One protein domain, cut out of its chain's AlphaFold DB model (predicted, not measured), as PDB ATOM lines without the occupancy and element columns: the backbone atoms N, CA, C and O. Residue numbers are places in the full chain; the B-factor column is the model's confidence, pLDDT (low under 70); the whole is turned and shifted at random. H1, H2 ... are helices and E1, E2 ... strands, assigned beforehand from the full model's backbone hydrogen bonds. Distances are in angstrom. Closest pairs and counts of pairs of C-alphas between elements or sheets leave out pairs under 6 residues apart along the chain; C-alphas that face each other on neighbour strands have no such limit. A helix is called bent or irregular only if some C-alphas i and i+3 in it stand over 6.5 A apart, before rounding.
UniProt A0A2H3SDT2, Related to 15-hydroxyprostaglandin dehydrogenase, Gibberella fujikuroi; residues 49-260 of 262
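AT A GLANCE: This is residues 49 to 260 of the 262 residues of the protein "Related to 15-hydroxyprostaglandin dehydrogenase" of Gibberella fujikuroi (UniProt A0A2H3SDT2). A small, strongly twisted sheet of four strands is sandwiched between helices, with the long H1 and H2 side by side over one face and H6 over the other. Beyond one end of this layered body, off the sheet, are the short H4 and H5 and then H7, which makes one end of the longest axis; the loop round Ser 154 makes the other. The printed part has 212 residues with seven named helices and four named strands, in the order H1 E1 H2 H3 E2 H4 H5 H6 E3 E4 H7; the sheet runs E1 E2 E3 E4 and is mixed. The class is mixed, helices and strands, with under half of the residues, 101, in named elements. The whole is compact, with a radius of gyration of the C-alphas of 18.4 A and spans of 63 by 45 by 31 A.

HOW THE PARTS SIT: Residues 49 to 83 hold no named element, but residues 50 to 51 pair in parallel with residues 112 to 113 of E1, residues 111 to 116, an edge strand. H1, residues 84 to 106, is on the sheet at a height of 10.4 A and runs along E1, at 2 degrees on the local plane. H1 is only just irregular, with C-alphas 89 and 92 6.7 A apart, and has a kink of 35 degrees near residue 91. With its residues 85 to 93 alone it touches H2, residues 129 to 144, at a shallow tilt of 16 degrees, the same way; the closest C-alphas are those of Leu 90 and Ala 134, 5.3 A. H2 is on the same face as H1, at a height of 10.1 A, over E2, residues 160 to 167, and only just over E1, where 3 of its C-alphas fall. H3, residues 146 to 149, stands at the sheet's level, at a height of 0.1 A; its closest C-alpha to E2 is Glu 149 to Ile 160, 4.7 A. E1 and E2 are parallel, with N 113 and O 161 at 2.8 A; with H2 and H3 between, they form a strand-helix-strand unit, two parallel neighbours joined through helices, with a right-handed crossover. H4, residues 173 to 176, and H5, residues 179 to 182, are not on the sheet and touch only at the corner by their link, only just, with 3 pairs of C-alphas within 8 A; the closest are Trp 175 and Lys 181, 5.8 A. H6, residues 195 to 207, is on the opposite face from H1 and H2, which gives three layers, helices on both faces of a sheet; the closest C-alphas of H6 and E2 are Val 165 and Met 202, 6.5 A. H4, H5 and H6 lie between E2 and E3, residues 216 to 220, in a second strand-helix-strand unit, and N 217 and O 164 are 2.8 A apart. E3 and the other edge strand, E4, residues 223 to 226, are an antiparallel hairpin, with N 218 and O 225 at 2.8 A. H7, residues 245 to 258, is not on the sheet and is apart from H1, H2 and H6, for instance. Every O i to N i+4 pair is within hydrogen-bond range in H2 and H6; H1 has 16 of 19 and H7 9 of 10, while H3, H4 and H5 are too short for such a pair.

IN THESE COORDINATES: H1 begins at C-alpha 84, (-20.006, -29.712, 42.895), and is 31.2 A long. E1 is 16.8 A, H2 22.3 A, E2 22.7 A and H6 18.5 A long. H7, 21.0 A long, ends at C-alpha 258, (-25.908, -54.060, 36.101).

THE WHOLE: The two C-alphas farthest apart are those of Ser 154 and Lys 260, 63.4 A. The printed part has no cut. The long links are E1 to H2, H5 to H6 and E4 to H7. The mean pLDDT of the printed part is 92.0, and residues 259 to 260 are under 70.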
ATOM      1  N   ASP A  49     -31.018  -5.006  51.108       97.88
ATOM      2  CA  ASP A  49     -31.897  -5.233  52.266       97.88
ATOM      3  C   ASP A  49     -32.324  -6.699  52.353       97.88
ATOM      4  O   ASP A  49     -32.555  -7.235  53.435       97.88
ATOM      5  N   ILE A  50     -32.405  -7.354  51.193       98.50
ATOM      6  CA  ILE A  50     -32.881  -8.721  51.032       98.50
ATOM      7  C   ILE A  50     -31.841  -9.502  50.233       98.50
ATOM      8  O   ILE A  50     -31.360  -9.030  49.202       98.50
ATOM      9  N   VAL A  51     -31.510 -10.707  50.695       98.62
ATOM     10  CA  VAL A  51     -30.628 -11.638  49.981       98.62
ATOM     11  C   VAL A  51     -31.344 -12.972  49.794       98.62
ATOM     12  O   VAL A  51     -31.879 -13.538  50.743       98.62
ATOM     13  N   CYS A  52     -31.334 -13.491  48.566       98.56
ATOM     14  CA  CYS A  52     -31.864 -14.811  48.233       98.56
ATOM     15  C   CYS A  52     -30.764 -15.661  47.585       98.56
ATOM     16  O   CYS A  52     -30.486 -15.496  46.392       98.56
ATOM     17  N   PRO A  53     -30.120 -16.566  48.340       97.81
ATOM     18  CA  PRO A  53     -29.211 -17.560  47.779       97.81
ATOM     19  C   PRO A  53     -30.014 -18.664  47.067       97.81
ATOM     20  O   PRO A  53     -30.254 -19.745  47.610       97.81
ATOM     21  N   GLY A  54     -30.515 -18.345  45.871       95.38
ATOM     22  CA  GLY A  54     -31.512 -19.152  45.161       95.38
ATOM     23  C   GLY A  54     -30.967 -20.204  44.195       95.38
ATOM     24  O   GLY A  54     -31.713 -21.100  43.806       95.38
ATOM     25  N   ALA A  55     -29.688 -20.128  43.811       95.62
ATOM     26  CA  ALA A  55     -29.096 -21.080  42.873       95.62
ATOM     27  C   ALA A  55     -29.111 -22.513  43.440       95.62
ATOM     28  O   ALA A  55     -28.781 -22.740  44.606       95.62
ATOM     29  N   GLY A  56     -29.487 -23.486  42.609       94.50
ATOM     30  CA  GLY A  56     -29.617 -24.880  43.019       94.50
ATOM     31  C   GLY A  56     -29.686 -25.851  41.843       94.50
ATOM     32  O   GLY A  56     -30.100 -25.485  40.746       94.50
ATOM     33  N   VAL A  57     -29.293 -27.102  42.080       93.62
ATOM     34  CA  VAL A  57     -29.347 -28.203  41.100       93.62
ATOM     35  C   VAL A  57     -29.927 -29.462  41.734       93.62
ATOM     36  O   VAL A  57     -29.712 -29.712  42.914       93.62
ATOM     37  N   TYR A  58     -30.636 -30.277  40.957       90.19
ATOM     38  CA  TYR A  58     -31.258 -31.523  41.416       90.19
ATOM     39  C   TYR A  58     -30.413 -32.718  40.955       90.19
ATOM     40  O   TYR A  58     -30.457 -33.016  39.761       90.19
ATOM     41  N   ASP A  59     -29.608 -33.291  41.871       89.69
ATOM     42  CA  ASP A  59     -28.612 -34.376  41.684       89.69
ATOM     43  C   ASP A  59     -28.255 -34.651  40.216       89.69
ATOM     44  O   ASP A  59     -28.657 -35.657  39.628       89.69
ATOM     45  N   PRO A  60     -27.525 -33.724  39.573       89.12
ATOM     46  CA  PRO A  60     -27.275 -33.824  38.149       89.12
ATOM     47  C   PRO A  60     -26.343 -35.006  37.834       89.12
ATOM     48  O   PRO A  60     -25.499 -35.370  38.661       89.12
ATOM     49  N   PRO A  61     -26.380 -35.564  36.606       86.38
ATOM     50  CA  PRO A  61     -25.491 -36.656  36.201       86.38
ATOM     51  C   PRO A  61     -24.001 -36.376  36.431       86.38
ATOM     52  O   PRO A  61     -23.243 -37.312  36.672       86.38
ATOM     53  N   PHE A  62     -23.606 -35.097  36.389       89.56
ATOM     54  CA  PHE A  62     -22.231 -34.654  36.590       89.56
ATOM     55  C   PHE A  62     -21.768 -34.606  38.051       89.56
ATOM     56  O   PHE A  62     -20.567 -34.487  38.276       89.56
ATOM     57  N   SER A  63     -22.677 -34.636  39.028       92.94
ATOM     58  CA  SER A  63     -22.343 -34.607  40.456       92.94
ATOM     59  C   SER A  63     -23.514 -35.140  41.286       92.94
ATOM     60  O   SER A  63     -24.368 -34.384  41.754       92.94
ATOM     61  N   ASN A  64     -23.567 -36.463  41.444       92.25
ATOM     62  CA  ASN A  64     -24.561 -37.173  42.254       92.25
ATOM     63  C   ASN A  64     -23.928 -38.393  42.950       92.25
ATOM     64  O   ASN A  64     -22.828 -38.821  42.603       92.25
ATOM     65  N   PHE A  65     -24.629 -38.954  43.936       92.88
ATOM     66  CA  PHE A  65     -24.134 -40.080  44.739       92.88
ATOM     67  C   PHE A  65     -23.906 -41.366  43.926       92.88
ATOM     68  O   PHE A  65     -22.994 -42.138  44.214       92.88
ATOM     69  N   TRP A  66     -24.727 -41.598  42.902       91.50
ATOM     70  CA  TRP A  66     -24.747 -42.836  42.121       91.50
ATOM     71  C   TRP A  66     -23.667 -42.886  41.026       91.50
ATOM     72  O   TRP A  66     -23.359 -43.974  40.517       91.50
ATOM     73  N   HIS A  67     -23.058 -41.739  40.698       89.31
ATOM     74  CA  HIS A  67     -21.970 -41.567  39.728       89.31
ATOM     75  C   HIS A  67     -20.673 -41.097  40.421       89.31
ATOM     76  O   HIS A  67     -20.405 -39.893  40.484       89.31
ATOM     77  N   PRO A  68     -19.836 -42.029  40.919       87.12
ATOM     78  CA  PRO A  68     -18.612 -41.692  41.640       87.12
ATOM     79  C   PRO A  68     -17.659 -40.786  40.854       87.12
ATOM     80  O   PRO A  68     -17.580 -40.848  39.621       87.12
ATOM     81  N   ALA A  69     -16.887 -39.990  41.593       87.19
ATOM     82  CA  ALA A  69     -15.825 -39.155  41.048       87.19
ATOM     83  C   ALA A  69     -14.835 -39.985  40.211       87.19
ATOM     84  O   ALA A  69     -14.413 -41.066  40.621       87.19
ATOM     85  N   GLY A  70     -14.458 -39.468  39.041       81.12
ATOM     86  CA  GLY A  70     -13.576 -40.157  38.090       81.12
ATOM     87  C   GLY A  70     -14.279 -41.082  37.085       81.12
ATOM     88  O   GLY A  70     -13.616 -41.608  36.194       81.12
ATOM     89  N   THR A  71     -15.601 -41.261  37.172       84.00
ATOM     90  CA  THR A  71     -16.384 -41.893  36.093       84.00
ATOM     91  C   THR A  71     -16.609 -40.928  34.926       84.00
ATOM     92  O   THR A  71     -16.579 -39.715  35.107       84.00
ATOM     93  N   ALA A  72     -16.887 -41.448  33.724       84.06
ATOM     94  CA  ALA A  72     -17.054 -40.630  32.513       84.06
ATOM     95  C   ALA A  72     -18.180 -39.582  32.606       84.06
ATOM     96  O   ALA A  72     -18.116 -38.547  31.946       84.06
ATOM     97  N   LEU A  73     -19.212 -39.851  33.412       82.81
ATOM     98  CA  LEU A  73     -20.331 -38.932  33.618       82.81
ATOM     99  C   LEU A  73     -20.037 -37.880  34.692       82.81
ATOM    100  O   LEU A  73     -20.593 -36.786  34.623       82.81
ATOM    101  N   SER A  74     -19.179 -38.192  35.667       88.69
ATOM    102  CA  SER A  74     -18.911 -37.328  36.813       88.69
ATOM    103  C   SER A  74     -17.896 -36.237  36.470       88.69
ATOM    104  O   SER A  74     -16.824 -36.496  35.926       88.69
ATOM    105  N   LYS A  75     -18.225 -34.995  36.828       88.19
ATOM    106  CA  LYS A  75     -17.293 -33.859  36.836       88.19
ATOM    107  C   LYS A  75     -16.642 -33.665  38.205       88.19
ATOM    108  O   LYS A  75     -15.771 -32.805  38.335       88.19
ATOM    109  N   ASP A  76     -17.046 -34.439  39.211       89.62
ATOM    110  CA  ASP A  76     -16.396 -34.411  40.513       89.62
ATOM    111  C   ASP A  76     -14.998 -35.026  40.408       89.62
ATOM    112  O   ASP A  76     -14.787 -36.115  39.863       89.62
ATOM    113  N   VAL A  77     -14.015 -34.299  40.936       84.62
ATOM    114  CA  VAL A  77     -12.611 -34.707  40.912       84.62
ATOM    115  C   VAL A  77     -12.312 -35.483  42.189       84.62
ATOM    116  O   VAL A  77     -12.452 -34.944  43.285       84.62
ATOM    117  N   HIS A  78     -11.836 -36.724  42.054       79.62
ATOM    118  CA  HIS A  78     -11.593 -37.645  43.176       79.62
ATOM    119  C   HIS A  78     -10.779 -37.015  44.325       79.62
ATOM    120  O   HIS A  78     -11.090 -37.210  45.496       79.62
ATOM    121  N   ASN A  79      -9.766 -36.207  44.001       82.25
ATOM    122  CA  ASN A  79      -8.862 -35.605  44.989       82.25
ATOM    123  C   ASN A  79      -9.272 -34.196  45.448       82.25
ATOM    124  O   ASN A  79      -8.499 -33.538  46.137       82.25
ATOM    125  N   ALA A  80     -10.448 -33.702  45.053       85.19
ATOM    126  CA  ALA A  80     -10.900 -32.365  45.438       85.19
ATOM    127  C   ALA A  80     -11.628 -32.330  46.793       85.19
ATOM    128  O   ALA A  80     -11.876 -31.242  47.308       85.19
ATOM    129  N   SER A  81     -11.979 -33.494  47.362       88.56
ATOM    130  CA  SER A  81     -12.700 -33.621  48.642       88.56
ATOM    131  C   SER A  81     -13.978 -32.769  48.723       88.56
ATOM    132  O   SER A  81     -14.330 -32.257  49.783       88.56
ATOM    133  N   ARG A  82     -14.670 -32.613  47.589       90.69
ATOM    134  CA  ARG A  82     -15.905 -31.836  47.444       90.69
ATOM    135  C   ARG A  82     -16.781 -32.432  46.347       90.69
ATOM    136  O   ARG A  82     -16.266 -33.086  45.442       90.69
ATOM    137  N   PHE A  83     -18.076 -32.150  46.425       94.38
ATOM    138  CA  PHE A  83     -19.054 -32.461  45.386       94.38
ATOM    139  C   PHE A  83     -19.611 -31.150  44.841       94.38
ATOM    140  O   PHE A  83     -20.128 -30.342  45.617       94.38
ATOM    141  N   ALA A  84     -19.548 -30.947  43.525       94.06
ATOM    142  CA  ALA A  84     -20.006 -29.712  42.895       94.06
ATOM    143  C   ALA A  84     -21.479 -29.404  43.220       94.06
ATOM    144  O   ALA A  84     -21.840 -28.246  43.431       94.06
ATOM    145  N   SER A  85     -22.336 -30.426  43.320       95.69
ATOM    146  CA  SER A  85     -23.740 -30.246  43.704       95.69
ATOM    147  C   SER A  85     -23.919 -29.766  45.148       95.69
ATOM    148  O   SER A  85     -24.790 -28.930  45.393       95.69
ATOM    149  N   LEU A  86     -23.086 -30.209  46.098       97.19
ATOM    150  CA  LEU A  86     -23.098 -29.687  47.471       97.19
ATOM    151  C   LEU A  86     -22.552 -28.262  47.533       97.19
ATOM    152  O   LEU A  86     -23.061 -27.446  48.299       97.19
ATOM    153  N   ASP A  87     -21.573 -27.929  46.695       96.94
ATOM    154  CA  ASP A  87     -21.069 -26.561  46.635       96.94
ATOM    155  C   ASP A  87     -22.137 -25.578  46.173       96.94
ATOM    156  O   ASP A  87     -22.255 -24.498  46.743       96.94
ATOM    157  N   ILE A  88     -22.948 -25.976  45.191       97.50
ATOM    158  CA  ILE A  88     -24.077 -25.184  44.703       97.50
ATOM    159  C   ILE A  88     -25.210 -25.169  45.735       97.50
ATOM    160  O   ILE A  88     -25.726 -24.109  46.061       97.50
ATOM    161  N   ASN A  89     -25.623 -26.320  46.266       98.12
ATOM    162  CA  ASN A  89     -26.850 -26.409  47.063       98.12
ATOM    163  C   ASN A  89     -26.677 -26.082  48.555       98.12
ATOM    164  O   ASN A  89     -27.681 -25.804  49.210       98.12
ATOM    165  N   LEU A  90     -25.455 -26.152  49.099       98.38
ATOM    166  CA  LEU A  90     -25.187 -26.023  50.537       98.38
ATOM    167  C   LEU A  90     -24.061 -25.032  50.859       98.38
ATOM    168  O   LEU A  90     -24.259 -24.152  51.695       98.38
ATOM    169  N   THR A  91     -22.910 -25.118  50.190       98.38
ATOM    170  CA  THR A  91     -21.773 -24.230  50.493       98.38
ATOM    171  C   THR A  91     -22.041 -22.788  50.052       98.38
ATOM    172  O   THR A  91     -21.837 -21.864  50.841       98.38
ATOM    173  N   HIS A  92     -22.537 -22.574  48.824       98.00
ATOM    174  CA  HIS A  92     -22.852 -21.235  48.308       98.00
ATOM    175  C   HIS A  92     -23.858 -20.486  49.193       98.00
ATOM    176  O   HIS A  92     -23.576 -19.336  49.537       98.00
ATOM    177  N   PRO A  93     -24.995 -21.087  49.611       98.69
ATOM    178  CA  PRO A  93     -25.960 -20.379  50.434       98.69
ATOM    179  C   PRO A  93     -25.389 -19.984  51.794       98.69
ATOM    180  O   PRO A  93     -25.656 -18.880  52.256       98.69
ATOM    181  N   ILE A  94     -24.570 -20.841  52.416       98.81
ATOM    182  CA  ILE A  94     -23.899 -20.520  53.685       98.81
ATOM    183  C   ILE A  94     -22.974 -19.311  53.503       98.81
ATOM    184  O   ILE A  94     -23.044 -18.361  54.284       98.81
ATOM    185  N   TYR A  95     -22.146 -19.320  52.457       98.69
ATOM    186  CA  TYR A  95     -21.216 -18.226  52.176       98.69
ATOM    187  C   TYR A  95     -21.945 -16.909  51.861       98.69
ATOM    188  O   TYR A  95     -21.633 -15.866  52.435       98.69
ATOM    189  N   ALA A  96     -22.976 -16.948  51.011       98.62
ATOM    190  CA  ALA A  96     -23.798 -15.782  50.690       98.62
ATOM    191  C   ALA A  96     -24.470 -15.189  51.943       98.62
ATOM    192  O   ALA A  96     -24.520 -13.970  52.109       98.62
ATOM    193  N   THR A  97     -24.922 -16.040  52.867       98.81
ATOM    194  CA  THR A  97     -25.490 -15.614  54.152       98.81
ATOM    195  C   THR A  97     -24.451 -14.944  55.052       98.81
ATOM    196  O   THR A  97     -24.761 -13.932  55.681       98.81
ATOM    197  N   GLN A  98     -23.198 -15.414  55.069       98.50
ATOM    198  CA  GLN A  98     -22.111 -14.728  55.784       98.50
ATOM    199  C   GLN A  98     -21.845 -13.322  55.223       98.50
ATOM    200  O   GLN A  98     -21.691 -12.372  55.999       98.50
ATOM    201  N   GLN A  99     -21.837 -13.168  53.895       98.31
ATOM    202  CA  GLN A  99     -21.679 -11.863  53.239       98.31
ATOM    203  C   GLN A  99     -22.847 -10.922  53.562       98.31
ATOM    204  O   GLN A  99     -22.642  -9.753  53.907       98.31
ATOM    205  N   ALA A 100     -24.077 -11.440  53.531       98.44
ATOM    206  CA  ALA A 100     -25.278 -10.689  53.876       98.44
ATOM    207  C   ALA A 100     -25.243 -10.178  55.326       98.44
ATOM    208  O   ALA A 100     -25.350  -8.975  55.562       98.44
ATOM    209  N   ILE A 101     -24.997 -11.070  56.292       98.38
ATOM    210  CA  ILE A 101     -24.902 -10.718  57.717       98.38
ATOM    211  C   ILE A 101     -23.770  -9.713  57.954       98.38
ATOM    212  O   ILE A 101     -23.950  -8.739  58.685       98.38
ATOM    213  N   THR A 102     -22.614  -9.896  57.312       97.62
ATOM    214  CA  THR A 102     -21.491  -8.949  57.415       97.62
ATOM    215  C   THR A 102     -21.889  -7.552  56.943       97.62
ATOM    216  O   THR A 102     -21.526  -6.560  57.576       97.62
ATOM    217  N   HIS A 103     -22.648  -7.447  55.852       97.69
ATOM    218  CA  HIS A 103     -23.152  -6.166  55.368       97.69
ATOM    219  C   HIS A 103     -24.159  -5.540  56.335       97.69
ATOM    220  O   HIS A 103     -23.994  -4.378  56.701       97.69
ATOM    221  N   PHE A 104     -25.162  -6.293  56.786       98.31
ATOM    222  CA  PHE A 104     -26.191  -5.774  57.690       98.31
ATOM    223  C   PHE A 104     -25.601  -5.302  59.022       98.31
ATOM    224  O   PHE A 104     -25.874  -4.186  59.463       98.31
ATOM    225  N   THR A 105     -24.708  -6.091  59.621       96.94
ATOM    226  CA  THR A 105     -24.069  -5.756  60.903       96.94
ATOM    227  C   THR A 105     -23.140  -4.546  60.797       96.94
ATOM    228  O   THR A 105     -23.271  -3.616  61.590       96.94
ATOM    229  N   LYS A 106     -22.257  -4.485  59.787       96.31
ATOM    230  CA  LYS A 106     -21.350  -3.335  59.583       96.31
ATOM    231  C   LYS A 106     -22.096  -2.017  59.383       96.31
ATOM    232  O   LYS A 106     -21.592  -0.971  59.780       96.31
ATOM    233  N   ASN A 107     -23.278  -2.072  58.774       95.81
ATOM    234  CA  ASN A 107     -24.083  -0.892  58.468       95.81
ATOM    235  C   ASN A 107     -25.215  -0.651  59.479       95.81
ATOM    236  O   ASN A 107     -26.012   0.259  59.267       95.81
ATOM    237  N   LYS A 108     -25.299  -1.446  60.561       95.12
ATOM    238  CA  LYS A 108     -26.374  -1.384  61.573       95.12
ATOM    239  C   LYS A 108     -27.772  -1.385  60.942       95.12
ATOM    240  O   LYS A 108     -28.654  -0.622  61.329       95.12
ATOM    241  N   LYS A 109     -27.938  -2.224  59.922       95.50
ATOM    242  CA  LYS A 109     -29.092  -2.237  59.029       95.50
ATOM    243  C   LYS A 109     -29.969  -3.452  59.312       95.50
ATOM    244  O   LYS A 109     -29.449  -4.541  59.542       95.50
ATOM    245  N   LEU A 110     -31.285  -3.258  59.259       97.50
ATOM    246  CA  LEU A 110     -32.227  -4.374  59.198       97.50
ATOM    247  C   LEU A 110     -31.976  -5.186  57.923       97.50
ATOM    248  O   LEU A 110     -31.584  -4.624  56.898       97.50
ATOM    249  N   GLY A 111     -32.207  -6.493  57.973       98.00
ATOM    250  CA  GLY A 111     -32.011  -7.344  56.803       98.00
ATOM    251  C   GLY A 111     -32.895  -8.578  56.799       98.00
ATOM    252  O   GLY A 111     -33.305  -9.068  57.851       98.00
ATOM    253  N   SER A 112     -33.165  -9.093  55.603       98.75
ATOM    254  CA  SER A 112     -33.869 -10.357  55.402       98.75
ATOM    255  C   SER A 112     -33.077 -11.279  54.481       98.75
ATOM    256  O   SER A 112     -32.523 -10.853  53.465       98.75
ATOM    257  N   ILE A 113     -32.996 -12.555  54.833       98.88
ATOM    258  CA  ILE A 113     -32.353 -13.590  54.028       98.88
ATOM    259  C   ILE A 113     -33.365 -14.709  53.835       98.88
ATOM    260  O   ILE A 113     -33.762 -15.355  54.804       98.88
ATOM    261  N   VAL A 114     -33.771 -14.943  52.588       98.88
ATOM    262  CA  VAL A 114     -34.752 -15.980  52.246       98.88
ATOM    263  C   VAL A 114     -34.061 -17.061  51.430       98.88
ATOM    264  O   VAL A 114     -33.670 -16.846  50.285       98.88
ATOM    265  N   HIS A 115     -33.886 -18.231  52.029       98.88
ATOM    266  CA  HIS A 115     -33.287 -19.388  51.375       98.88
ATOM    267  C   HIS A 115     -34.309 -20.201  50.576       98.88
ATOM    268  O   HIS A 115     -35.500 -20.241  50.888       98.88
ATOM    269  N   ILE A 116     -33.805 -20.944  49.587       98.31
ATOM    270  CA  ILE A 116     -34.579 -21.942  48.847       98.31
ATOM    271  C   ILE A 116     -34.189 -23.343  49.336       98.31
ATOM    272  O   ILE A 116     -33.151 -23.894  48.952       98.31
ATOM    273  N   SER A 117     -35.021 -23.922  50.201       98.00
ATOM    274  CA  SER A 117     -34.954 -25.323  50.623       98.00
ATOM    275  C   SER A 117     -35.723 -26.224  49.634       98.00
ATOM    276  O   SER A 117     -35.708 -25.975  48.430       98.00
ATOM    277  N   SER A 118     -36.345 -27.306  50.102       97.06
ATOM    278  CA  SER A 118     -37.235 -28.185  49.340       97.06
ATOM    279  C   SER A 118     -38.027 -29.088  50.283       97.06
ATOM    280  O   SER A 118     -37.564 -29.400  51.379       97.06
ATOM    281  N   ILE A 119     -39.164 -29.606  49.826       95.00
ATOM    282  CA  ILE A 119     -39.833 -30.763  50.446       95.00
ATOM    283  C   ILE A 119     -38.903 -31.983  50.622       95.00
ATOM    284  O   ILE A 119     -39.076 -32.767  51.552       95.00
ATOM    285  N   ALA A 120     -37.859 -32.107  49.791       93.94
ATOM    286  CA  ALA A 120     -36.849 -33.164  49.875       93.94
ATOM    287  C   ALA A 120     -35.968 -33.059  51.136       93.94
ATOM    288  O   ALA A 120     -35.223 -33.983  51.451       93.94
ATOM    289  N   ALA A 121     -36.054 -31.940  51.867       95.25
ATOM    290  CA  ALA A 121     -35.475 -31.788  53.199       95.25
ATOM    291  C   ALA A 121     -36.235 -32.586  54.275       95.25
ATOM    292  O   ALA A 121     -35.682 -32.836  55.343       95.25
ATOM    293  N   GLN A 122     -37.502 -32.929  54.016       92.06
ATOM    294  CA  GLN A 122     -38.384 -33.668  54.926       92.06
ATOM    295  C   GLN A 122     -38.564 -35.119  54.467       92.06
ATOM    296  O   GLN A 122     -38.507 -36.040  55.279       92.06
ATOM    297  N   GLY A 123     -38.778 -35.321  53.162       86.00
ATOM    298  CA  GLY A 123     -38.967 -36.635  52.552       86.00
ATOM    299  C   GLY A 123     -37.676 -37.159  51.914       86.00
ATOM    300  O   GLY A 123     -37.218 -36.559  50.938       86.00
ATOM    301  N   PRO A 124     -37.082 -38.261  52.409       86.94
ATOM    302  CA  PRO A 124     -35.914 -38.858  51.773       86.94
ATOM    303  C   PRO A 124     -36.295 -39.500  50.434       86.94
ATOM    304  O   PRO A 124     -37.296 -40.210  50.335       86.94
ATOM    305  N   VAL A 125     -35.467 -39.294  49.411       89.94
ATOM    306  CA  VAL A 125     -35.654 -39.870  48.074       89.94
ATOM    307  C   VAL A 125     -34.380 -40.601  47.667       89.94
ATOM    308  O   VAL A 125     -33.313 -39.992  47.590       89.94
ATOM    309  N   LEU A 126     -34.486 -41.906  47.392       91.56
ATOM    310  CA  LEU A 126     -33.322 -42.743  47.071       91.56
ATOM    311  C   LEU A 126     -32.587 -42.254  45.818       91.56
ATOM    312  O   LEU A 126     -31.368 -42.295  45.786       91.56
ATOM    313  N   SER A 127     -33.292 -41.773  44.797       90.00
ATOM    314  CA  SER A 127     -32.655 -41.335  43.549       90.00
ATOM    315  C   SER A 127     -31.778 -40.092  43.702       90.00
ATOM    316  O   SER A 127     -30.861 -39.919  42.903       90.00
ATOM    317  N   VAL A 128     -31.989 -39.266  44.736       92.25
ATOM    318  CA  VAL A 128     -31.321 -37.958  44.886       92.25
ATOM    319  C   VAL A 128     -30.818 -37.659  46.313       92.25
ATOM    320  O   VAL A 128     -31.154 -36.628  46.913       92.25
ATOM    321  N   PRO A 129     -30.010 -38.546  46.918       95.25
ATOM    322  CA  PRO A 129     -29.669 -38.446  48.331       95.25
ATOM    323  C   PRO A 129     -28.783 -37.230  48.649       95.25
ATOM    324  O   PRO A 129     -28.860 -36.716  49.767       95.25
ATOM    325  N   MET A 130     -27.975 -36.727  47.700       96.12
ATOM    326  CA  MET A 130     -27.140 -35.543  47.953       96.12
ATOM    327  C   MET A 130     -27.979 -34.264  47.978       96.12
ATOM    328  O   MET A 130     -27.779 -33.417  48.851       96.12
ATOM    329  N   TYR A 131     -28.965 -34.146  47.088       96.31
ATOM    330  CA  TYR A 131     -29.941 -33.061  47.097       96.31
ATOM    331  C   TYR A 131     -30.746 -33.040  48.400       96.31
ATOM    332  O   TYR A 131     -30.835 -31.990  49.041       96.31
ATOM    333  N   CYS A 132     -31.272 -34.195  48.829       96.94
ATOM    334  CA  CYS A 132     -31.958 -34.333  50.118       96.94
ATOM    335  C   CYS A 132     -31.065 -33.868  51.276       96.94
ATOM    336  O   CYS A 132     -31.489 -33.042  52.086       96.94
ATOM    337  N   ALA A 133     -29.810 -34.335  51.327       97.69
ATOM    338  CA  ALA A 133     -28.857 -33.946  52.365       97.69
ATOM    339  C   ALA A 133     -28.584 -32.431  52.368       97.69
ATOM    340  O   ALA A 133     -28.641 -31.795  53.422       97.69
ATOM    341  N   ALA A 134     -28.346 -31.833  51.198       98.25
ATOM    342  CA  ALA A 134     -28.097 -30.401  51.075       98.25
ATOM    343  C   ALA A 134     -29.306 -29.565  51.518       98.25
ATOM    344  O   ALA A 134     -29.156 -28.638  52.314       98.25
ATOM    345  N   LYS A 135     -30.519 -29.898  51.055       98.19
ATOM    346  CA  LYS A 135     -31.734 -29.144  51.401       98.19
ATOM    347  C   LYS A 135     -32.148 -29.335  52.864       98.19
ATOM    348  O   LYS A 135     -32.562 -28.365  53.496       98.19
ATOM    349  N   ALA A 136     -31.943 -30.521  53.444       98.06
ATOM    350  CA  ALA A 136     -32.064 -30.727  54.890       98.06
ATOM    351  C   ALA A 136     -31.064 -29.858  55.672       98.06
ATOM    352  O   ALA A 136     -31.446 -29.197  56.644       98.06
ATOM    353  N   GLY A 137     -29.815 -29.790  55.199       98.38
ATOM    354  CA  GLY A 137     -28.781 -28.902  55.730       98.38
ATOM    355  C   GLY A 137     -29.206 -27.434  55.714       98.38
ATOM    356  O   GLY A 137     -29.107 -26.769  56.741       98.38
ATOM    357  N   ILE A 138     -29.763 -26.944  54.602       98.69
ATOM    358  CA  ILE A 138     -30.275 -25.568  54.488       98.69
ATOM    359  C   ILE A 138     -31.441 -25.303  55.444       98.69
ATOM    360  O   ILE A 138     -31.415 -24.302  56.159       98.69
ATOM    361  N   SER A 139     -32.434 -26.196  55.521       98.62
ATOM    362  CA  SER A 139     -33.550 -26.037  56.467       98.62
ATOM    363  C   SER A 139     -33.060 -25.936  57.914       98.62
ATOM    364  O   SER A 139     -33.534 -25.095  58.678       98.62
ATOM    365  N   HIS A 140     -32.099 -26.775  58.309       98.56
ATOM    366  CA  HIS A 140     -31.557 -26.742  59.666       98.56
ATOM    367  C   HIS A 140     -30.633 -25.539  59.916       98.56
ATOM    368  O   HIS A 140     -30.654 -24.956  61.002       98.56
ATOM    369  N   PHE A 141     -29.859 -25.134  58.908       98.81
ATOM    370  CA  PHE A 141     -29.022 -23.938  58.943       98.81
ATOM    371  C   PHE A 141     -29.859 -22.679  59.190       98.81
ATOM    372  O   PHE A 141     -29.559 -21.917  60.104       98.81
ATOM    373  N   VAL A 142     -30.966 -22.512  58.464       98.81
ATOM    374  CA  VAL A 142     -31.908 -21.398  58.656       98.81
ATOM    375  C   VAL A 142     -32.474 -21.374  60.074       98.81
ATOM    376  O   VAL A 142     -32.440 -20.337  60.733       98.81
ATOM    377  N   ARG A 143     -32.911 -22.528  60.590       98.62
ATOM    378  CA  ARG A 143     -33.411 -22.654  61.971       98.62
ATOM    379  C   ARG A 143     -32.355 -22.272  63.010       98.62
ATOM    380  O   ARG A 143     -32.679 -21.632  64.005       98.62
ATOM    381  N   SER A 144     -31.091 -22.607  62.761       98.69
ATOM    382  CA  SER A 144     -29.972 -22.266  63.650       98.69
ATOM    383  C   SER A 144     -29.682 -20.759  63.699       98.69
ATOM    384  O   SER A 144     -29.118 -20.275  64.678       98.69
ATOM    385  N   LEU A 145     -30.095 -20.007  62.676       98.75
ATOM    386  CA  LEU A 145     -29.929 -18.555  62.592       98.75
ATOM    387  C   LEU A 145     -31.141 -17.762  63.113       98.75
ATOM    388  O   LEU A 145     -31.107 -16.533  63.093       98.75
ATOM    389  N   ALA A 146     -32.179 -18.429  63.631       98.38
ATOM    390  CA  ALA A 146     -33.416 -17.798  64.104       98.38
ATOM    391  C   ALA A 146     -33.194 -16.641  65.096       98.38
ATOM    392  O   ALA A 146     -33.856 -15.606  65.022       98.38
ATOM    393  N   GLY A 147     -32.224 -16.790  66.004       97.88
ATOM    394  CA  GLY A 147     -31.925 -15.798  67.040       97.88
ATOM    395  C   GLY A 147     -31.426 -14.444  66.517       97.88
ATOM    396  O   GLY A 147     -31.458 -13.472  67.266       97.88
ATOM    397  N   LEU A 148     -31.004 -14.353  65.248       98.25
ATOM    398  CA  LEU A 148     -30.549 -13.097  64.642       98.25
ATOM    399  C   LEU A 148     -31.660 -12.044  64.518       98.25
ATOM    400  O   LEU A 148     -31.364 -10.852  64.441       98.25
ATOM    401  N   GLU A 149     -32.929 -12.452  64.530       98.19
ATOM    402  CA  GLU A 149     -34.042 -11.508  64.420       98.19
ATOM    403  C   GLU A 149     -34.226 -10.685  65.706       98.19
ATOM    404  O   GLU A 149     -34.677  -9.540  65.660       98.19
ATOM    405  N   LYS A 150     -33.858 -11.241  66.865       97.31
ATOM    406  CA  LYS A 150     -33.989 -10.590  68.177       97.31
ATOM    407  C   LYS A 150     -32.638 -10.607  68.900       97.31
ATOM    408  O   LYS A 150     -32.488 -11.343  69.879       97.31
ATOM    409  N   PRO A 151     -31.645  -9.831  68.421       96.00
ATOM    410  CA  PRO A 151     -30.341  -9.780  69.068       96.00
ATOM    411  C   PRO A 151     -30.470  -9.243  70.507       96.00
ATOM    412  O   PRO A 151     -31.419  -8.512  70.813       96.00
ATOM    413  N   PRO A 152     -29.537  -9.580  71.418       95.94
ATOM    414  CA  PRO A 152     -29.587  -9.089  72.790       95.94
ATOM    415  C   PRO A 152     -29.601  -7.558  72.843       95.94
ATOM    416  O   PRO A 152     -28.801  -6.907  72.170       95.94
ATOM    417  N   ALA A 153     -30.439  -6.990  73.715       93.56
ATOM    418  CA  ALA A 153     -30.564  -5.537  73.892       93.56
ATOM    419  C   ALA A 153     -29.263  -4.846  74.357       93.56
ATOM    420  O   ALA A 153     -29.158  -3.626  74.309       93.56
ATOM    421  N   SER A 154     -28.275  -5.618  74.821       95.81
ATOM    422  CA  SER A 154     -26.932  -5.138  75.162       95.81
ATOM    423  C   SER A 154     -26.022  -4.917  73.946       95.81
ATOM    424  O   SER A 154     -24.912  -4.418  74.112       95.81
ATOM    425  N   THR A 155     -26.455  -5.308  72.746       93.62
ATOM    426  CA  THR A 155     -25.726  -5.104  71.488       93.62
ATOM    427  C   THR A 155     -26.359  -3.968  70.687       93.62
ATOM    428  O   THR A 155     -27.548  -3.698  70.821       93.62
ATOM    429  N   ASP A 156     -25.584  -3.315  69.823       92.31
ATOM    430  CA  ASP A 156     -26.082  -2.324  68.859       92.31
ATOM    431  C   ASP A 156     -26.457  -2.959  67.506       92.31
ATOM    432  O   ASP A 156     -26.512  -2.275  66.479       92.31
ATOM    433  N   LEU A 157     -26.696  -4.275  67.502       95.25
ATOM    434  CA  LEU A 157     -27.033  -5.041  66.312       95.25
ATOM    435  C   LEU A 157     -28.495  -4.817  65.917       95.25
ATOM    436  O   LEU A 157     -29.405  -4.881  66.742       95.25
ATOM    437  N   ALA A 158     -28.709  -4.601  64.624       95.44
ATOM    438  CA  ALA A 158     -30.034  -4.566  64.027       95.44
ATOM    439  C   ALA A 158     -30.586  -5.989  63.818       95.44
ATOM    440  O   ALA A 158     -29.831  -6.958  63.731       95.44
ATOM    441  N   SER A 159     -31.913  -6.101  63.724       97.81
ATOM    442  CA  SER A 159     -32.610  -7.361  63.449       97.81
ATOM    443  C   SER A 159     -32.278  -7.895  62.053       97.81
ATOM    444  O   SER A 159     -32.362  -7.160  61.066       97.81
ATOM    445  N   ILE A 160     -31.928  -9.180  61.969       98.62
ATOM    446  CA  ILE A 160     -31.745  -9.894  60.702       98.62
ATOM    447  C   ILE A 160     -32.656 -11.121  60.706       98.62
ATOM    448  O   ILE A 160     -32.442 -12.061  61.471       98.62
ATOM    449  N   ARG A 161     -33.665 -11.131  59.834       98.81
ATOM    450  CA  ARG A 161     -34.572 -12.269  59.668       98.81
ATOM    451  C   ARG A 161     -33.985 -13.256  58.664       98.81
ATOM    452  O   ARG A 161     -33.653 -12.879  57.546       98.81
ATOM    453  N   VAL A 162     -33.878 -14.525  59.047       98.88
ATOM    454  CA  VAL A 162     -33.428 -15.605  58.156       98.88
ATOM    455  C   VAL A 162     -34.517 -16.662  58.073       98.88
ATOM    456  O   VAL A 162     -34.871 -17.249  59.091       98.88
ATOM    457  N   THR A 163     -35.054 -16.903  56.884       98.88
ATOM    458  CA  THR A 163     -36.164 -17.838  56.632       98.88
ATOM    459  C   THR A 163     -35.898 -18.670  55.381       98.88
ATOM    460  O   THR A 163     -34.912 -18.460  54.671       98.88
ATOM    461  N   ALA A 164     -36.753 -19.654  55.105       98.88
ATOM    462  CA  ALA A 164     -36.702 -20.411  53.861       98.88
ATOM    463  C   ALA A 164     -38.089 -20.732  53.324       98.88
ATOM    464  O   ALA A 164     -39.013 -20.980  54.092       98.88
ATOM    465  N   VAL A 165     -38.192 -20.852  52.005       98.62
ATOM    466  CA  VAL A 165     -39.264 -21.624  51.368       98.62
ATOM    467  C   VAL A 165     -38.795 -23.060  51.132       98.62
ATOM    468  O   VAL A 165     -37.616 -23.292  50.869       98.62
ATOM    469  N   ALA A 166     -39.697 -24.033  51.206       97.69
ATOM    470  CA  ALA A 166     -39.462 -25.437  50.880       97.69
ATOM    471  C   ALA A 166     -40.408 -25.850  49.740       97.69
ATOM    472  O   ALA A 166     -41.479 -26.401  49.993       97.69
ATOM    473  N   PRO A 167     -40.044 -25.557  48.480       96.25
ATOM    474  CA  PRO A 167     -40.946 -25.759  47.358       96.25
ATOM    475  C   PRO A 167     -41.141 -27.247  47.044       96.25
ATOM    476  O   PRO A 167     -40.211 -28.052  47.215       96.25
ATOM    477  N   GLY A 168     -42.346 -27.580  46.580       92.31
ATOM    478  CA  GLY A 168     -42.692 -28.858  45.973       92.31
ATOM    479  C   GLY A 168     -42.190 -28.993  44.532       92.31
ATOM    480  O   GLY A 168     -41.050 -28.650  44.210       92.31
ATOM    481  N   VAL A 169     -43.037 -29.510  43.647       88.31
ATOM    482  CA  VAL A 169     -42.704 -29.766  42.242       88.31
ATOM    483  C   VAL A 169     -43.029 -28.523  41.413       88.31
ATOM    484  O   VAL A 169     -44.164 -28.312  40.986       88.31
ATOM    485  N   ILE A 170     -42.025 -27.663  41.229       87.94
ATOM    486  CA  ILE A 170     -42.211 -26.357  40.582       87.94
ATOM    487  C   ILE A 170     -41.967 -26.469  39.082       87.94
ATOM    488  O   ILE A 170     -40.934 -27.002  38.657       87.94
ATOM    489  N   LYS A 171     -42.872 -25.906  38.281       83.81
ATOM    490  CA  LYS A 171     -42.774 -25.874  36.817       83.81
ATOM    491  C   LYS A 171     -41.671 -24.926  36.356       83.81
ATOM    492  O   LYS A 171     -41.891 -23.779  35.989       83.81
ATOM    493  N   THR A 172     -40.448 -25.425  36.403       83.00
ATOM    494  CA  THR A 172     -39.227 -24.678  36.097       83.00
ATOM    495  C   THR A 172     -38.342 -25.488  35.156       83.00
ATOM    496  O   THR A 172     -38.495 -26.712  35.093       83.00
ATOM    497  N   PRO A 173     -37.360 -24.849  34.489       82.88
ATOM    498  CA  PRO A 173     -36.362 -25.542  33.671       82.88
ATOM    499  C   PRO A 173     -35.679 -26.716  34.377       82.88
ATOM    500  O   PRO A 173     -35.353 -27.702  33.727       82.88
ATOM    501  N   LEU A 174     -35.554 -26.662  35.712       79.44
ATOM    502  CA  LEU A 174     -35.025 -27.750  36.543       79.44
ATOM    503  C   LEU A 174     -35.743 -29.094  36.317       79.44
ATOM    504  O   LEU A 174     -35.121 -30.143  36.501       79.44
ATOM    505  N   TRP A 175     -37.017 -29.049  35.918       79.94
ATOM    506  CA  TRP A 175     -37.818 -30.193  35.493       79.94
ATOM    507  C   TRP A 175     -38.065 -30.199  33.983       79.94
ATOM    508  O   TRP A 175     -37.879 -31.226  33.343       79.94
ATOM    509  N   THR A 176     -38.483 -29.074  33.401       80.94
ATOM    510  CA  THR A 176     -39.015 -29.036  32.030       80.94
ATOM    511  C   THR A 176     -37.960 -29.194  30.936       80.94
ATOM    512  O   THR A 176     -38.310 -29.585  29.826       80.94
ATOM    513  N   GLU A 177     -36.683 -28.948  31.234       82.31
ATOM    514  CA  GLU A 177     -35.564 -29.150  30.297       82.31
ATOM    515  C   GLU A 177     -34.834 -30.484  30.520       82.31
ATOM    516  O   GLU A 177     -33.806 -30.749  29.900       82.31
ATOM    517  N   HIS A 178     -35.382 -31.338  31.387       79.31
ATOM    518  CA  HIS A 178     -34.806 -32.609  31.809       79.31
ATOM    519  C   HIS A 178     -35.781 -33.758  31.507       79.31
ATOM    520  O   HIS A 178     -36.596 -34.113  32.368       79.31
ATOM    521  N   PRO A 179     -35.746 -34.340  30.291       79.19
ATOM    522  CA  PRO A 179     -36.657 -35.415  29.888       79.19
ATOM    523  C   PRO A 179     -36.685 -36.595  30.866       79.19
ATOM    524  O   PRO A 179     -37.743 -37.174  31.102       79.19
ATOM    525  N   GLU A 180     -35.540 -36.909  31.474       76.19
ATOM    526  CA  GLU A 180     -35.396 -37.950  32.490       76.19
ATOM    527  C   GLU A 180     -36.249 -37.678  33.735       76.19
ATOM    528  O   GLU A 180     -36.841 -38.592  34.296       76.19
ATOM    529  N   LYS A 181     -36.400 -36.407  34.122       78.00
ATOM    530  CA  LYS A 181     -37.221 -36.000  35.270       78.00
ATOM    531  C   LYS A 181     -38.693 -35.876  34.893       78.00
ATOM    532  O   LYS A 181     -39.561 -36.234  35.685       78.00
ATOM    533  N   LEU A 182     -38.996 -35.410  33.678       79.44
ATOM    534  CA  LEU A 182     -40.373 -35.363  33.168       79.44
ATOM    535  C   LEU A 182     -41.008 -36.754  33.084       79.44
ATOM    536  O   LEU A 182     -42.217 -36.876  33.257       79.44
ATOM    537  N   ALA A 183     -40.211 -37.808  32.887       79.31
ATOM    538  CA  ALA A 183     -40.695 -39.187  32.906       79.31
ATOM    539  C   ALA A 183     -41.327 -39.597  34.253       79.31
ATOM    540  O   ALA A 183     -42.109 -40.557  34.305       79.31
ATOM    541  N   TRP A 184     -41.015 -38.880  35.336       80.25
ATOM    542  CA  TRP A 184     -41.578 -39.116  36.667       80.25
ATOM    543  C   TRP A 184     -42.938 -38.437  36.868       80.25
ATOM    544  O   TRP A 184     -43.567 -38.652  37.901       80.25
ATOM    545  N   ILE A 185     -43.408 -37.646  35.902       82.75
ATOM    546  CA  ILE A 185     -44.611 -36.825  36.030       82.75
ATOM    547  C   ILE A 185     -45.734 -37.415  35.186       82.75
ATOM    548  O   ILE A 185     -45.603 -37.597  33.976       82.75
ATOM    549  N   ASP A 186     -46.864 -37.683  35.826       83.31
ATOM    550  CA  ASP A 186     -48.117 -38.024  35.166       83.31
ATOM    551  C   ASP A 186     -48.964 -36.755  35.038       83.31
ATOM    552  O   ASP A 186     -49.611 -36.333  35.992       83.31
ATOM    553  N   GLY A 187     -48.995 -36.145  33.851       80.25
ATOM    554  CA  GLY A 187     -49.733 -34.897  33.618       80.25
ATOM    555  C   GLY A 187     -51.251 -34.978  33.836       80.25
ATOM    556  O   GLY A 187     -51.910 -33.941  33.816       80.25
ATOM    557  N   ALA A 188     -51.819 -36.175  34.034       80.62
ATOM    558  CA  ALA A 188     -53.223 -36.349  34.402       80.62
ATOM    559  C   ALA A 188     -53.455 -36.398  35.923       80.62
ATOM    560  O   ALA A 188     -54.590 -36.218  36.363       80.62
ATOM    561  N   LYS A 189     -52.413 -36.672  36.720       82.56
ATOM    562  CA  LYS A 189     -52.508 -36.843  38.182       82.56
ATOM    563  C   LYS A 189     -51.717 -35.807  38.967       82.56
ATOM    564  O   LYS A 189     -52.130 -35.435  40.061       82.56
ATOM    565  N   ASP A 190     -50.585 -35.389  38.422       86.19
ATOM    566  CA  ASP A 190     -49.638 -34.509  39.079       86.19
ATOM    567  C   ASP A 190     -49.930 -33.061  38.708       86.19
ATOM    568  O   ASP A 190     -50.146 -32.705  37.547       86.19
ATOM    569  N   GLU A 191     -49.924 -32.210  39.724       88.38
ATOM    570  CA  GLU A 191     -50.185 -30.794  39.568       88.38
ATOM    571  C   GLU A 191     -48.916 -30.004  39.840       88.38
ATOM    572  O   GLU A 191     -48.243 -30.201  40.849       88.38
ATOM    573  N   TRP A 192     -48.609 -29.080  38.941       88.81
ATOM    574  CA  TRP A 192     -47.491 -28.174  39.109       88.81
ATOM    575  C   TRP A 192     -47.798 -27.083  40.122       88.81
ATOM    576  O   TRP A 192     -48.905 -26.540  40.155       88.81
ATOM    577  N   VAL A 193     -46.775 -26.719  40.882       90.62
ATOM    578  CA  VAL A 193     -46.701 -25.417  41.541       90.62
ATOM    579  C   VAL A 193     -46.088 -24.432  40.549       90.62
ATOM    580  O   VAL A 193     -45.111 -24.767  39.866       90.62
ATOM    581  N   GLU A 194     -46.644 -23.230  40.456       93.19
ATOM    582  CA  GLU A 194     -46.101 -22.202  39.568       93.19
ATOM    583  C   GLU A 194     -45.003 -21.399  40.303       93.19
ATOM    584  O   GLU A 194     -45.046 -21.266  41.532       93.19
ATOM    585  N   PRO A 195     -43.974 -20.876  39.609       92.88
ATOM    586  CA  PRO A 195     -42.922 -20.067  40.240       92.88
ATOM    587  C   PRO A 195     -43.455 -18.878  41.059       92.88
ATOM    588  O   PRO A 195     -42.852 -18.489  42.062       92.88
ATOM    589  N   GLU A 196     -44.601 -18.329  40.664       94.44
ATOM    590  CA  GLU A 196     -45.307 -17.248  41.346       94.44
ATOM    591  C   GLU A 196     -45.766 -17.645  42.755       94.44
ATOM    592  O   GLU A 196     -45.674 -16.820  43.664       94.44
ATOM    593  N   ASP A 197     -46.186 -18.896  42.976       95.88
ATOM    594  CA  ASP A 197     -46.559 -19.385  44.314       95.88
ATOM    595  C   ASP A 197     -45.356 -19.302  45.268       95.88
ATOM    596  O   ASP A 197     -45.471 -18.870  46.419       95.88
ATOM    597  N   VAL A 198     -44.165 -19.657  44.770       97.06
ATOM    598  CA  VAL A 198     -42.914 -19.571  45.534       97.06
ATOM    599  C   VAL A 198     -42.540 -18.114  45.796       97.06
ATOM    600  O   VAL A 198     -42.183 -17.772  46.921       97.06
ATOM    601  N   ALA A 199     -42.661 -17.239  44.794       96.56
ATOM    602  CA  ALA A 199     -42.377 -15.814  44.950       96.56
ATOM    603  C   ALA A 199     -43.302 -15.146  45.987       96.56
ATOM    604  O   ALA A 199     -42.829 -14.385  46.833       96.56
ATOM    605  N   LEU A 200     -44.598 -15.473  45.983       97.62
ATOM    606  CA  LEU A 200     -45.572 -14.979  46.965       97.62
ATOM    607  C   LEU A 200     -45.297 -15.510  48.381       97.62
ATOM    608  O   LEU A 200     -45.446 -14.775  49.363       97.62
ATOM    609  N   ALA A 201     -44.857 -16.764  48.504       98.19
ATOM    610  CA  ALA A 201     -44.427 -17.334  49.778       98.19
ATOM    611  C   ALA A 201     -43.167 -16.634  50.315       98.19
ATOM    612  O   ALA A 201     -43.115 -16.269  51.491       98.19
ATOM    613  N   MET A 202     -42.177 -16.372  49.453       98.62
ATOM    614  CA  MET A 202     -40.984 -15.599  49.813       98.62
ATOM    615  C   MET A 202     -41.344 -14.182  50.268       98.62
ATOM    616  O   MET A 202     -40.822 -13.720  51.280       98.62
ATOM    617  N   LEU A 203     -42.260 -13.510  49.561       98.19
ATOM    618  CA  LEU A 203     -42.747 -12.187  49.948       98.19
ATOM    619  C   LEU A 203     -43.430 -12.228  51.320       98.19
ATOM    620  O   LEU A 203     -43.144 -11.398  52.178       98.19
ATOM    621  N   SER A 204     -44.251 -13.248  51.572       98.31
ATOM    622  CA  SER A 204     -44.912 -13.424  52.867       98.31
ATOM    623  C   SER A 204     -43.912 -13.583  54.017       98.31
ATOM    624  O   SER A 204     -44.104 -12.971  55.063       98.31
ATOM    625  N   LEU A 205     -42.825 -14.341  53.826       98.56
ATOM    626  CA  LEU A 205     -41.751 -14.488  54.822       98.56
ATOM    627  C   LEU A 205     -41.034 -13.163  55.143       98.56
ATOM    628  O   LEU A 205     -40.473 -13.004  56.231       98.56
ATOM    629  N   ILE A 206     -41.022 -12.228  54.193       98.06
ATOM    630  CA  ILE A 206     -40.408 -10.906  54.348       98.06
ATOM    631  C   ILE A 206     -41.375  -9.941  55.040       98.06
ATOM    632  O   ILE A 206     -40.969  -9.245  55.966       98.06
ATOM    633  N   GLU A 207     -42.633  -9.893  54.601       97.75
ATOM    634  CA  GLU A 207     -43.579  -8.839  54.985       97.75
ATOM    635  C   GLU A 207     -44.419  -9.172  56.219       97.75
ATOM    636  O   GLU A 207     -44.780  -8.273  56.978       97.75
ATOM    637  N   LYS A 208     -44.765 -10.446  56.433       98.00
ATOM    638  CA  LYS A 208     -45.686 -10.822  57.508       98.00
ATOM    639  C   LYS A 208     -44.943 -11.030  58.822       98.00
ATOM    640  O   LYS A 208     -43.900 -11.679  58.875       98.00
ATOM    641  N   GLU A 209     -45.509 -10.508  59.906       95.62
ATOM    642  CA  GLU A 209     -44.947 -10.645  61.258       95.62
ATOM    643  C   GLU A 209     -45.147 -12.044  61.858       95.62
ATOM    644  O   GLU A 209     -44.436 -12.412  62.790       95.62
ATOM    645  N   GLU A 210     -46.092 -12.830  61.327       96.75
ATOM    646  CA  GLU A 210     -46.340 -14.208  61.777       96.75
ATOM    647  C   GLU A 210     -45.158 -15.145  61.487       96.75
ATOM    648  O   GLU A 210     -44.935 -16.100  62.227       96.75
ATOM    649  N   TYR A 211     -44.377 -14.847  60.443       97.75
ATOM    650  CA  TYR A 211     -43.199 -15.618  60.071       97.75
ATOM    651  C   TYR A 211     -41.943 -14.964  60.637       97.75
ATOM    652  O   TYR A 211     -41.549 -13.864  60.249       97.75
ATOM    653  N   VAL A 212     -41.307 -15.676  61.560       98.06
ATOM    654  CA  VAL A 212     -40.132 -15.218  62.305       98.06
ATOM    655  C   VAL A 212     -38.859 -15.879  61.774       98.06
ATOM    656  O   VAL A 212     -38.887 -16.782  60.936       98.06
ATOM    657  N   GLY A 213     -37.703 -15.437  62.259       98.50
ATOM    658  CA  GLY A 213     -36.425 -16.080  61.997       98.50
ATOM    659  C   GLY A 213     -36.490 -17.578  62.303       98.50
ATOM    660  O   GLY A 213     -36.992 -18.000  63.343       98.50
ATOM    661  N   GLY A 214     -35.969 -18.392  61.388       98.56
ATOM    662  CA  GLY A 214     -35.997 -19.849  61.458       98.56
ATOM    663  C   GLY A 214     -37.217 -20.509  60.814       98.56
ATOM    664  O   GLY A 214     -37.195 -21.730  60.646       98.56
ATOM    665  N   THR A 215     -38.247 -19.749  60.414       98.75
ATOM    666  CA  THR A 215     -39.402 -20.304  59.697       98.75
ATOM    667  C   THR A 215     -38.965 -20.929  58.368       98.75
ATOM    668  O   THR A 215     -38.254 -20.316  57.565       98.75
ATOM    669  N   VAL A 216     -39.432 -22.158  58.128       98.62
ATOM    670  CA  VAL A 216     -39.348 -22.851  56.838       98.62
ATOM    671  C   VAL A 216     -40.773 -23.061  56.339       98.62
ATOM    672  O   VAL A 216     -41.541 -23.776  56.978       98.62
ATOM    673  N   LEU A 217     -41.125 -22.429  55.222       97.88
ATOM    674  CA  LEU A 217     -42.471 -22.437  54.660       97.88
ATOM    675  C   LEU A 217     -42.524 -23.352  53.439       97.88
ATOM    676  O   LEU A 217     -41.987 -23.041  52.379       97.88
ATOM    677  N   GLU A 218     -43.152 -24.504  53.596       96.69
ATOM    678  CA  GLU A 218     -43.462 -25.413  52.505       96.69
ATOM    679  C   GLU A 218     -44.431 -24.760  51.518       96.69
ATOM    680  O   GLU A 218     -45.363 -24.070  51.935       96.69
ATOM    681  N   VAL A 219     -44.190 -24.963  50.219       96.94
ATOM    682  CA  VAL A 219     -44.991 -24.376  49.137       96.94
ATOM    683  C   VAL A 219     -45.487 -25.478  48.209       96.94
ATOM    684  O   VAL A 219     -44.695 -26.118  47.508       96.94
ATOM    685  N   GLY A 220     -46.804 -25.662  48.201       94.50
ATOM    686  CA  GLY A 220     -47.534 -26.478  47.239       94.50
ATOM    687  C   GLY A 220     -48.387 -25.609  46.323       94.50
ATOM    688  O   GLY A 220     -48.302 -24.383  46.343       94.50
ATOM    689  N   LYS A 221     -49.255 -26.238  45.529       91.94
ATOM    690  CA  LYS A 221     -50.099 -25.514  44.577       91.94
ATOM    691  C   LYS A 221     -51.164 -24.703  45.315       91.94
ATOM    692  O   LYS A 221     -52.072 -25.285  45.910       91.94
ATOM    693  N   GLY A 222     -51.049 -23.375  45.274       91.00
ATOM    694  CA  GLY A 222     -51.981 -22.452  45.928       91.00
ATOM    695  C   GLY A 222     -52.046 -22.579  47.455       91.00
ATOM    696  O   GLY A 222     -53.039 -22.170  48.055       91.00
ATOM    697  N   GLN A 223     -51.031 -23.172  48.092       93.00
ATOM    698  CA  GLN A 223     -51.013 -23.391  49.537       93.00
ATOM    699  C   GLN A 223     -49.605 -23.315  50.125       93.00
ATOM    700  O   GLN A 223     -48.614 -23.646  49.471       93.00
ATOM    701  N   THR A 224     -49.542 -22.942  51.402       95.75
ATOM    702  CA  THR A 224     -48.308 -22.909  52.187       95.75
ATOM    703  C   THR A 224     -48.510 -23.526  53.566       95.75
ATOM    704  O   THR A 224     -49.576 -23.358  54.160       95.75
ATOM    705  N   ARG A 225     -47.475 -24.176  54.104       95.00
ATOM    706  CA  ARG A 225     -47.487 -24.808  55.434       95.00
ATOM    707  C   ARG A 225     -46.161 -24.572  56.150       95.00
ATOM    708  O   ARG A 225     -45.103 -24.723  55.549       95.00
ATOM    709  N   GLU A 226     -46.184 -24.203  57.426       96.56
ATOM    710  CA  GLU A 226     -44.943 -24.135  58.203       96.56
ATOM    711  C   GLU A 226     -44.425 -25.548  58.503       96.56
ATOM    712  O   GLU A 226     -45.178 -26.415  58.938       96.56
ATOM    713  N   VAL A 227     -43.130 -25.771  58.267       97.00
ATOM    714  CA  VAL A 227     -42.468 -27.053  58.521       97.00
ATOM    715  C   VAL A 227     -41.911 -27.074  59.938       97.00
ATOM    716  O   VAL A 227     -40.891 -26.435  60.240       97.00
ATOM    717  N   HIS A 228     -42.516 -27.881  60.798       94.88
ATOM    718  CA  HIS A 228     -42.090 -28.055  62.178       94.88
ATOM    719  C   HIS A 228     -40.843 -28.951  62.286       94.88
ATOM    720  O   HIS A 228     -40.494 -29.722  61.391       94.88
ATOM    721  N   VAL A 229     -40.091 -28.808  63.382       93.00
ATOM    722  CA  VAL A 229     -38.872 -29.608  63.628       93.00
ATOM    723  C   VAL A 229     -39.216 -30.994  64.163       93.00
ATOM    724  O   VAL A 229     -38.572 -31.977  63.808       93.00
ATOM    725  N   LEU A 230     -40.212 -31.059  65.042       92.44
ATOM    726  CA  LEU A 230     -40.652 -32.269  65.720       92.44
ATOM    727  C   LEU A 230     -42.122 -32.494  65.401       92.44
ATOM    728  O   LEU A 230     -42.891 -31.536  65.374       92.44
ATOM    729  N   ASN A 231     -42.502 -33.760  65.222       92.44
ATOM    730  CA  ASN A 231     -43.881 -34.171  64.942       92.44
ATOM    731  C   ASN A 231     -44.501 -33.474  63.718       92.44
ATOM    732  O   ASN A 231     -45.715 -33.280  63.669       92.44
ATOM    733  N   ASP A 232     -43.678 -33.090  62.740       93.44
ATOM    734  CA  ASP A 232     -44.176 -32.580  61.468       93.44
ATOM    735  C   ASP A 232     -44.859 -33.710  60.686       93.44
ATOM    736  O   ASP A 232     -44.344 -34.828  60.626       93.44
ATOM    737  N   SER A 233     -46.020 -33.431  60.094       91.44
ATOM    738  CA  SER A 233     -46.783 -34.417  59.316       91.44
ATOM    739  C   SER A 233     -46.139 -34.774  57.973       91.44
ATOM    740  O   SER A 233     -46.569 -35.731  57.330       91.44
ATOM    741  N   GLY A 234     -45.131 -34.014  57.547       91.44
ATOM    742  CA  GLY A 234     -44.528 -34.092  56.229       91.44
ATOM    743  C   GLY A 234     -45.360 -33.404  55.140       91.44
ATOM    744  O   GLY A 234     -46.497 -32.976  55.388       91.44
ATOM    745  N   PRO A 235     -44.794 -33.298  53.923       91.00
ATOM    746  CA  PRO A 235     -45.432 -32.634  52.793       91.00
ATOM    747  C   PRO A 235     -46.768 -33.278  52.422       91.00
ATOM    748  O   PRO A 235     -46.865 -34.505  52.335       91.00
ATOM    749  N   SER A 236     -47.804 -32.470  52.174       86.94
ATOM    750  CA  SER A 236     -49.136 -32.997  51.850       86.94
ATOM    751  C   SER A 236     -49.976 -32.072  50.965       86.94
ATOM    752  O   SER A 236     -49.869 -30.852  51.005       86.94
ATOM    753  N   GLY A 237     -50.856 -32.668  50.157       86.69
ATOM    754  CA  GLY A 237     -51.735 -31.949  49.232       86.69
ATOM    755  C   GLY A 237     -51.096 -31.654  47.869       86.69
ATOM    756  O   GLY A 237     -49.990 -32.099  47.564       86.69
ATOM    757  N   SER A 238     -51.817 -30.908  47.032       85.69
ATOM    758  CA  SER A 238     -51.462 -30.685  45.624       85.69
ATOM    759  C   SER A 238     -50.115 -29.963  45.454       85.69
ATOM    760  O   SER A 238     -49.794 -29.048  46.219       85.69
ATOM    761  N   GLY A 239     -49.317 -30.393  44.471       83.62
ATOM    762  CA  GLY A 239     -48.005 -29.820  44.142       83.62
ATOM    763  C   GLY A 239     -46.803 -30.340  44.940       83.62
ATOM    764  O   GLY A 239     -45.670 -29.991  44.621       83.62
ATOM    765  N   HIS A 240     -47.008 -31.182  45.957       83.38
ATOM    766  CA  HIS A 240     -45.931 -31.626  46.856       83.38
ATOM    767  C   HIS A 240     -45.199 -32.895  46.424       83.38
ATOM    768  O   HIS A 240     -44.229 -33.269  47.063       83.38
ATOM    769  N   THR A 241     -45.641 -33.624  45.410       82.38
ATOM    770  CA  THR A 241     -44.904 -34.803  44.939       82.38
ATOM    771  C   THR A 241     -45.301 -35.135  43.511       82.38
ATOM    772  O   THR A 241     -46.239 -34.544  42.977       82.38
ATOM    773  N   VAL A 242     -44.573 -36.068  42.908       79.81
ATOM    774  CA  VAL A 242     -44.876 -36.637  41.595       79.81
ATOM    775  C   VAL A 242     -45.234 -38.109  41.750       79.81
ATOM    776  O   VAL A 242     -44.589 -38.852  42.496       79.81
ATOM    777  N   SER A 243     -46.259 -38.552  41.034       81.25
ATOM    778  CA  SER A 243     -46.761 -39.926  41.079       81.25
ATOM    779  C   SER A 243     -45.737 -40.961  40.596       81.25
ATOM    780  O   SER A 243     -45.763 -42.112  41.036       81.25
ATOM    781  N   GLY A 244     -44.807 -40.563  39.725       79.00
ATOM    782  CA  GLY A 244     -43.763 -41.420  39.172       79.00
ATOM    783  C   GLY A 244     -42.450 -41.427  39.952       79.00
ATOM    784  O   GLY A 244     -41.468 -41.935  39.418       79.00
ATOM    785  N   LEU A 245     -42.403 -40.922  41.192       79.75
ATOM    786  CA  LEU A 245     -41.177 -40.910  42.009       79.75
ATOM    787  C   LEU A 245     -40.545 -42.310  42.154       79.75
ATOM    788  O   LEU A 245     -39.324 -42.437  42.221       79.75
ATOM    789  N   GLY A 246     -41.372 -43.363  42.145       81.25
ATOM    790  CA  GLY A 246     -40.922 -44.759  42.169       81.25
ATOM    791  C   GLY A 246     -40.043 -45.154  40.976       81.25
ATOM    792  O   GLY A 246     -39.128 -45.947  41.150       81.25
ATOM    793  N   LYS A 247     -40.222 -44.539  39.799       81.06
ATOM    794  CA  LYS A 247     -39.407 -44.850  38.613       81.06
ATOM    795  C   LYS A 247     -37.934 -44.513  38.830       81.06
ATOM    796  O   LYS A 247     -37.072 -45.317  38.508       81.06
ATOM    797  N   GLY A 248     -37.648 -43.372  39.458       80.81
ATOM    798  CA  GLY A 248     -36.275 -43.007  39.811       80.81
ATOM    799  C   GLY A 248     -35.645 -43.970  40.824       80.81
ATOM    800  O   GLY A 248     -34.435 -44.172  40.821       80.81
ATOM    801  N   ILE A 249     -36.454 -44.585  41.694       86.12
ATOM    802  CA  ILE A 249     -35.993 -45.625  42.626       86.12
ATOM    803  C   ILE A 249     -35.651 -46.904  41.852       86.12
ATOM    804  O   ILE A 249     -34.596 -47.491  42.089       86.12
ATOM    805  N   ASP A 250     -36.507 -47.309  40.915       87.44
ATOM    806  CA  ASP A 250     -36.286 -48.485  40.069       87.44
ATOM    807  C   ASP A 250     -35.023 -48.326  39.205       87.44
ATOM    808  O   ASP A 250     -34.181 -49.221  39.185       87.44
ATOM    809  N   GLU A 251     -34.814 -47.151  38.599       85.44
ATOM    810  CA  GLU A 251     -33.603 -46.809  37.833       85.44
ATOM    811  C   GLU A 251     -32.315 -46.976  38.664       85.44
ATOM    812  O   GLU A 251     -31.305 -47.493  38.173       85.44
ATOM    813  N   VAL A 252     -32.340 -46.585  39.946       88.44
ATOM    814  CA  VAL A 252     -31.208 -46.808  40.861       88.44
ATOM    815  C   VAL A 252     -30.953 -48.303  41.050       88.44
ATOM    816  O   VAL A 252     -29.807 -48.748  40.948       88.44
ATOM    817  N   TRP A 253     -31.994 -49.098  41.305       90.62
ATOM    818  CA  TRP A 253     -31.847 -50.541  41.511       90.62
ATOM    819  C   TRP A 253     -31.358 -51.273  40.262       90.62
ATOM    820  O   TRP A 253     -30.517 -52.171  40.369       90.62
ATOM    821  N   GLU A 254     -31.829 -50.874  39.083       88.31
ATOM    822  CA  GLU A 254     -31.353 -51.392  37.801       88.31
ATOM    823  C   GLU A 254     -29.862 -51.090  37.606       88.31
ATOM    824  O   GLU A 254     -29.074 -52.007  37.354       88.31
ATOM    825  N   SER A 255     -29.446 -49.837  37.821       84.44
ATOM    826  CA  SER A 255     -28.040 -49.415  37.731       84.44
ATOM    827  C   SER A 255     -27.132 -50.197  38.689       84.44
ATOM    828  O   SER A 255     -26.062 -50.678  38.304       84.44
ATOM    829  N   LEU A 256     -27.568 -50.398  39.938       86.19
ATOM    830  CA  LEU A 256     -26.827 -51.188  40.927       86.19
ATOM    831  C   LEU A 256     -26.736 -52.675  40.555       86.19
ATOM    832  O   LEU A 256     -25.754 -53.334  40.901       86.19
ATOM    833  N   SER A 257     -27.734 -53.206  39.849       86.94
ATOM    834  CA  SER A 257     -27.774 -54.611  39.433       86.94
ATOM    835  C   SER A 257     -26.882 -54.890  38.221       86.94
ATOM    836  O   SER A 257     -26.275 -55.957  38.149       86.94
ATOM    837  N   GLN A 258     -26.748 -53.930  37.300       76.31
ATOM    838  CA  GLN A 258     -25.908 -54.060  36.101       76.31
ATOM    839  C   GLN A 258     -24.402 -54.017  36.414       76.31
ATOM    840  O   GLN A 258     -23.626 -54.717  35.771       76.31
ATOM    841  N   LYS A 259     -23.984 -53.295  37.465       60.88
ATOM    842  CA  LYS A 259     -22.576 -53.201  37.914       60.88
ATOM    843  C   LYS A 259     -21.971 -54.512  38.454       60.88
ATOM    844  O   LYS A 259     -20.819 -54.516  38.867       60.88
ATOM    845  N   LYS A 260     -22.716 -55.625  38.490       51.28
ATOM    846  CA  LYS A 260     -22.210 -56.947  38.917       51.28
ATOM    847  C   LYS A 260     -21.454 -57.722  37.826       51.28
ATOM    848  O   LYS A 260     -20.999 -58.828  38.112       51.28
TER     849      LYS A 260